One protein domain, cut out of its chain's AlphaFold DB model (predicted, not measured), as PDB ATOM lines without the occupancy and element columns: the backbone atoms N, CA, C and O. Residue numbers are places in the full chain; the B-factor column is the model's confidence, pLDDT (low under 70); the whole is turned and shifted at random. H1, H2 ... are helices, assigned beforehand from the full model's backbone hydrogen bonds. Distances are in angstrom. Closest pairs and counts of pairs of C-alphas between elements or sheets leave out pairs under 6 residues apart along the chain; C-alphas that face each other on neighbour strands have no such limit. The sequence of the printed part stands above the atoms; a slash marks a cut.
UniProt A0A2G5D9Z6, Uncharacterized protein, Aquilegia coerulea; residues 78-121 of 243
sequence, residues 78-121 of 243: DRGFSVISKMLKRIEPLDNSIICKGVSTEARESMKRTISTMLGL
ATOM      1  N   ASP A  78     283.360 258.016 301.448       62.88
ATOM      2  CA  ASP A  78     284.808 257.986 301.182       62.88
ATOM      3  C   ASP A  78     285.511 259.348 301.188       62.88
ATOM      4  O   ASP A  78     286.580 259.486 301.780       62.88
ATOM      5  N   ARG A  79     284.945 260.390 300.565       74.38
ATOM      6  CA  ARG A  79     285.697 261.646 300.386       74.38
ATOM      7  C   ARG A  79     285.783 262.468 301.670       74.38
ATOM      8  O   ARG A  79     286.879 262.827 302.092       74.38
ATOM      9  N   GLY A  80     284.639 262.746 302.298       72.69
ATOM     10  CA  GLY A  80     284.573 263.536 303.533       72.69
ATOM     11  C   GLY A  80     285.259 262.832 304.702       72.69
ATOM     12  O   GLY A  80     286.051 263.448 305.414       72.69
ATOM     13  N   PHE A  81     285.051 261.521 304.842       79.88
ATOM     14  CA  PHE A  81     285.709 260.740 305.885       79.88
ATOM     15  C   PHE A  81     287.217 260.608 305.644       79.88
ATOM     16  O   PHE A  81     287.988 260.681 306.596       79.88
ATOM     17  N   SER A  82     287.677 260.491 304.391       78.19
ATOM     18  CA  SER A  82     289.115 260.485 304.083       78.19
ATOM     19  C   SER A  82     289.782 261.807 304.468       78.19
ATOM     20  O   SER A  82     290.843 261.783 305.093       78.19
ATOM     21  N   VAL A  83     289.138 262.948 304.186       82.81
ATOM     22  CA  VAL A  83     289.621 264.276 304.606       82.81
ATOM     23  C   VAL A  83     289.678 264.377 306.129       82.81
ATOM     24  O   VAL A  83     290.743 264.684 306.664       82.81
ATOM     25  N   ILE A  84     288.594 264.036 306.831       81.62
ATOM     26  CA  ILE A  84     288.549 264.070 308.301       81.62
ATOM     27  C   ILE A  84     289.584 263.110 308.895       81.62
ATOM     28  O   ILE A  84     290.318 263.492 309.797       81.62
ATOM     29  N   SER A  85     289.730 261.895 308.364       80.38
ATOM     30  CA  SER A  85     290.726 260.933 308.857       80.38
ATOM     31  C   SER A  85     292.160 261.416 308.626       80.38
ATOM     32  O   SER A  85     293.015 261.226 309.489       80.38
ATOM     33  N   LYS A  86     292.439 262.071 307.489       85.38
ATOM     34  CA  LYS A  86     293.743 262.686 307.207       85.38
ATOM     35  C   LYS A  86     294.012 263.865 308.135       85.38
ATOM     36  O   LYS A  86     295.156 264.033 308.539       85.38
ATOM     37  N   MET A  87     292.993 264.658 308.461       85.31
ATOM     38  CA  MET A  87     293.104 265.746 309.433       85.31
ATOM     39  C   MET A  87     293.345 265.195 310.840       85.31
ATOM     40  O   MET A  87     294.328 265.574 311.460       85.31
ATOM     41  N   LEU A  88     292.542 264.231 311.302       81.75
ATOM     42  CA  LEU A  88     292.686 263.590 312.614       81.75
ATOM     43  C   LEU A  88     294.062 262.942 312.801       81.75
ATOM     44  O   LEU A  88     294.657 263.079 313.859       81.75
ATOM     45  N   LYS A  89     294.604 262.288 311.767       81.56
ATOM     46  CA  LYS A  89     295.956 261.700 311.810       81.56
ATOM     47  C   LYS A  89     297.082 262.733 311.892       81.56
ATOM     48  O   LYS A  89     298.193 262.363 312.253       81.56
ATOM     49  N   ARG A  90     296.829 263.986 311.501       82.50
ATOM     50  CA  ARG A  90     297.796 265.091 311.607       82.50
ATOM     51  C   ARG A  90     297.742 265.788 312.963       82.50
ATOM     52  O   ARG A  90     298.665 266.533 313.264       82.50
ATOM     53  N   ILE A  91     296.681 265.582 313.743       80.12
ATOM     54  CA  ILE A  91     296.604 266.106 315.104       80.12
ATOM     55  C   ILE A  91     297.595 265.300 315.940       80.12
ATOM     56  O   ILE A  91     297.442 264.088 316.096       80.12
ATOM     57  N   GLU A  92     298.630 265.969 316.438       77.44
ATOM     58  CA  GLU A  92     299.562 265.367 317.383       77.44
ATOM     59  C   GLU A  92     298.783 264.983 318.650       77.44
ATOM     60  O   GLU A  92     298.013 265.806 319.161       77.44
ATOM     61  N   PRO A  93     298.904 263.737 319.142       69.62
ATOM     62  CA  PRO A  93     298.280 263.369 320.399       69.62
ATOM     63  C   PRO A  93     298.838 264.289 321.482       69.62
ATOM     64  O   PRO A  93     300.043 264.315 321.718       69.62
ATOM     65  N   LEU A  94     297.950 265.064 322.105       68.00
ATOM     66  CA  LEU A  94     298.315 266.005 323.152       68.00
ATOM     67  C   LEU A  94     299.128 265.273 324.222       68.00
ATOM     68  O   LEU A  94     298.691 264.241 324.738       68.00
ATOM     69  N   ASP A  95     300.310 265.801 324.539       74.94
ATOM     70  CA  ASP A  95     301.140 265.224 325.584       74.94
ATOM     71  C   ASP A  95     300.385 265.302 326.914       74.94
ATOM     72  O   ASP A  95     300.212 266.367 327.517       74.94
ATOM     73  N   ASN A  96     299.929 264.139 327.375       73.88
ATOM     74  CA  ASN A  96     299.201 264.003 328.627       73.88
ATOM     75  C   ASN A  96     300.032 264.508 329.817       73.88
ATOM     76  O   ASN A  96     299.451 264.842 330.850       73.88
ATOM     77  N   SER A  97     301.362 264.629 329.682       73.94
ATOM     78  CA  SER A  97     302.218 265.233 330.705       73.94
ATOM     79  C   SER A  97     301.816 266.678 331.027       73.94
ATOM     80  O   SER A  97     301.861 267.071 332.192       73.94
ATOM     81  N   ILE A  98     301.351 267.451 330.040       77.88
ATOM     82  CA  ILE A  98     300.958 268.857 330.213       77.88
ATOM     83  C   ILE A  98     299.661 268.951 331.020       77.88
ATOM     84  O   ILE A  98     299.571 269.747 331.953       77.88
ATOM     85  N   ILE A  99     298.688 268.085 330.726       70.81
ATOM     86  CA  ILE A  99     297.439 267.996 331.497       70.81
ATOM     87  C   ILE A  99     297.740 267.510 332.920       70.81
ATOM     88  O   ILE A  99     297.224 268.054 333.896       70.81
ATOM     89  N   CYS A 100     298.618 266.514 333.059       73.69
ATOM     90  CA  CYS A 100     299.005 265.976 334.358       73.69
ATOM     91  C   CYS A 100     299.794 266.972 335.223       73.69
ATOM     92  O   CYS A 100     299.745 266.840 336.443       73.69
ATOM     93  N   LYS A 101     300.476 267.974 334.644       80.38
ATOM     94  CA  LYS A 101     301.147 269.043 335.412       80.38
ATOM     95  C   LYS A 101     300.166 269.909 336.206       80.38
ATOM     96  O   LYS A 101     300.544 270.423 337.252       80.38
ATOM     97  N   GLY A 102     298.925 270.054 335.736       80.31
ATOM     98  CA  GLY A 102     297.886 270.835 336.419       80.31
ATOM     99  C   GLY A 102     297.210 270.114 337.590       80.31
ATOM    100  O   GLY A 102     296.359 270.702 338.253       80.31
ATOM    101  N   VAL A 103     297.548 268.847 337.850       82.94
ATOM    102  CA  VAL A 103     296.869 268.004 338.843       82.94
ATOM    103  C   VAL A 103     297.864 267.553 339.910       82.94
ATOM    104  O   VAL A 103     298.933 267.036 339.595       82.94
ATOM    105  N   SER A 104     297.500 267.708 341.189       89.88
ATOM    106  CA  SER A 104     298.321 267.230 342.313       89.88
ATOM    107  C   SER A 104     298.631 265.734 342.180       89.88
ATOM    108  O   SER A 104     297.779 264.936 341.776       89.88
ATOM    109  N   THR A 105     299.849 265.332 342.556       87.69
ATOM    110  CA  THR A 105     300.299 263.935 342.504       87.69
ATOM    111  C   THR A 105     299.396 263.004 343.308       87.69
ATOM    112  O   THR A 105     299.132 261.890 342.860       87.69
ATOM    113  N   GLU A 106     298.862 263.482 344.431       90.81
ATOM    114  CA  GLU A 106     297.931 262.743 345.286       90.81
ATOM    115  C   GLU A 106     296.563 262.552 344.616       90.81
ATOM    116  O   GLU A 106     296.010 261.453 344.622       90.81
ATOM    117  N   ALA A 107     296.047 263.583 343.941       91.06
ATOM    118  CA  ALA A 107     294.805 263.485 343.174       91.06
ATOM    119  C   ALA A 107     294.952 262.515 341.992       91.06
ATOM    120  O   ALA A 107     294.070 261.690 341.746       91.06
ATOM    121  N   ARG A 108     296.097 262.551 341.300       88.88
ATOM    122  CA  ARG A 108     296.433 261.605 340.226       88.88
ATOM    123  C   ARG A 108     296.490 260.165 340.736       88.88
ATOM    124  O   ARG A 108     295.994 259.253 340.075       88.88
ATOM    125  N   GLU A 109     297.085 259.946 341.902       91.88
ATOM    126  CA  GLU A 109     297.213 258.618 342.501       91.88
ATOM    127  C   GLU A 109     295.881 258.096 343.053       91.88
ATOM    128  O   GLU A 109     295.537 256.933 342.831       91.88
ATOM    129  N   SER A 110     295.073 258.969 343.653       94.75
ATOM    130  CA  SER A 110     293.699 258.671 344.069       94.75
ATOM    131  C   SER A 110     292.811 258.304 342.878       94.75
ATOM    132  O   SER A 110     292.095 257.298 342.905       94.75
ATOM    133  N   MET A 111     292.923 259.042 341.772       91.56
ATOM    134  CA  MET A 111     292.216 258.744 340.527       91.56
ATOM    135  C   MET A 111     292.668 257.404 339.937       91.56
ATOM    136  O   MET A 111     291.831 256.561 339.614       91.56
ATOM    137  N   LYS A 112     293.984 257.147 339.892       88.19
ATOM    138  CA  LYS A 112     294.539 255.849 339.476       88.19
ATOM    139  C   LYS A 112     293.994 254.717 340.343       88.19
ATOM    140  O   LYS A 112     293.606 253.679 339.807       88.19
ATOM    141  N   ARG A 113     293.935 254.907 341.663       89.56
ATOM    142  CA  ARG A 113     293.410 253.910 342.599       89.56
ATOM    143  C   ARG A 113     291.912 253.691 342.419       89.56
ATOM    144  O   ARG A 113     291.487 252.542 342.425       89.56
ATOM    145  N   THR A 114     291.135 254.745 342.195       90.25
ATOM    146  CA  THR A 114     289.687 254.665 341.943       90.25
ATOM    147  C   THR A 114     289.400 253.883 340.667       90.25
ATOM    148  O   THR A 114     288.641 252.919 340.699       90.25
ATOM    149  N   ILE A 115     290.087 254.217 339.572       84.88
ATOM    150  CA  ILE A 115     289.970 253.503 338.295       84.88
ATOM    151  C   ILE A 115     290.412 252.043 338.455       84.88
ATOM    152  O   ILE A 115     289.696 251.139 338.037       84.88
ATOM    153  N   SER A 116     291.543 251.796 339.123       84.00
ATOM    154  CA  SER A 116     292.029 250.431 339.388       84.00
ATOM    155  C   SER A 116     291.069 249.631 340.278       84.00
ATOM    156  O   SER A 116     290.968 248.417 340.141       84.00
ATOM    157  N   THR A 117     290.342 250.296 341.181       86.75
ATOM    158  CA  THR A 117     289.329 249.666 342.042       86.75
ATOM    159  C   THR A 117     288.060 249.348 341.253       86.75
ATOM    160  O   THR A 117     287.518 248.258 341.396       86.75
ATOM    161  N   MET A 118     287.614 250.261 340.385       83.19
ATOM    162  CA  MET A 118     286.438 250.065 339.528       83.19
ATOM    163  C   MET A 118     286.657 248.987 338.462       83.19
ATOM    164  O   MET A 118     285.746 248.212 338.182       83.19
ATOM    165  N   LEU A 119     287.854 248.923 337.875       75.44
ATOM    166  CA  LEU A 119     288.206 247.917 336.869       75.44
ATOM    167  C   LEU A 119     288.642 246.581 337.489       75.44
ATOM    168  O   LEU A 119     288.684 245.570 336.793       75.44
ATOM    169  N   GLY A 120     288.938 246.571 338.791       73.38
ATOM    170  CA  GLY A 120     289.538 245.438 339.482       73.38
ATOM    171  C   GLY A 120     291.005 245.228 339.095       73.38
ATOM    172  O   GLY A 120     291.495 245.705 338.071       73.38
ATOM    173  N   LEU A 121     291.735 244.476 339.922       69.75
ATOM    174  CA  LEU A 121     293.067 243.974 339.580       69.75
ATOM    175  C   LEU A 121     292.923 242.825 338.576       69.75
ATOM    176  O   LEU A 121     293.123 241.665 338.928       69.75
TER     177      LEU A 121
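AT A GLANCE: This is residues 78 to 121 of the 243 residues of an uncharacterized protein of Aquilegia coerulea (UniProt A0A2G5D9Z6). The printed part is an open L with no packed core: H1, the stretch after it and the small helix H2 make the long leg, and H3 turns away beyond H2 as the other leg. The helices are strung one after another, and no helix touches another. The printed part has 44 residues with three named helices, H1, H2 and H3 in that order, and no named strand; the class is all helix. The whole is extended, with a radius of gyration of the C-alphas of 17.0 A, and flat, spanning 45 by 26 by 11 A.

IN THESE COORDINATES: H1 is residues 78 to 90, 18.1 A from first to last C-alpha, and begins at C-alpha 78 at (284.808, 257.986, 301.182). H2 is residues 96 to 101, 8.7 A long, with C-alpha 96 at (299.201, 264.003, 328.627). H3, the longest helix, is residues 105 to 119, 20.8 A long, and ends at C-alpha 119 at (288.206, 247.917, 336.869).

HOW THE PARTS SIT: H1 is apart from H2 and also apart from H3. H2 and H3 are close but not clearly touching; their closest C-alphas, those of Cys 100 and Arg 108, are 7.8 A apart. Their lines stand at a steep tilt of 49 degrees, and they run opposite ways. In H1, H2 and H3 every O i to N i+4 pair is within hydrogen-bond range.

THE WHOLE: The two C-alphas farthest apart, those of Arg 79 and Glu 106, are 46.5 A apart. The printed part has no cut. The links from H1 to H2, 5 residues, and from H2 to H3, 3 residues, are tight. Residues 78 to 99, 101 to 107 and 109 to 121 stand free. The mean pLDDT of the printed part is 81.0, and residues 78, 93 to 94 and 121 are under 70.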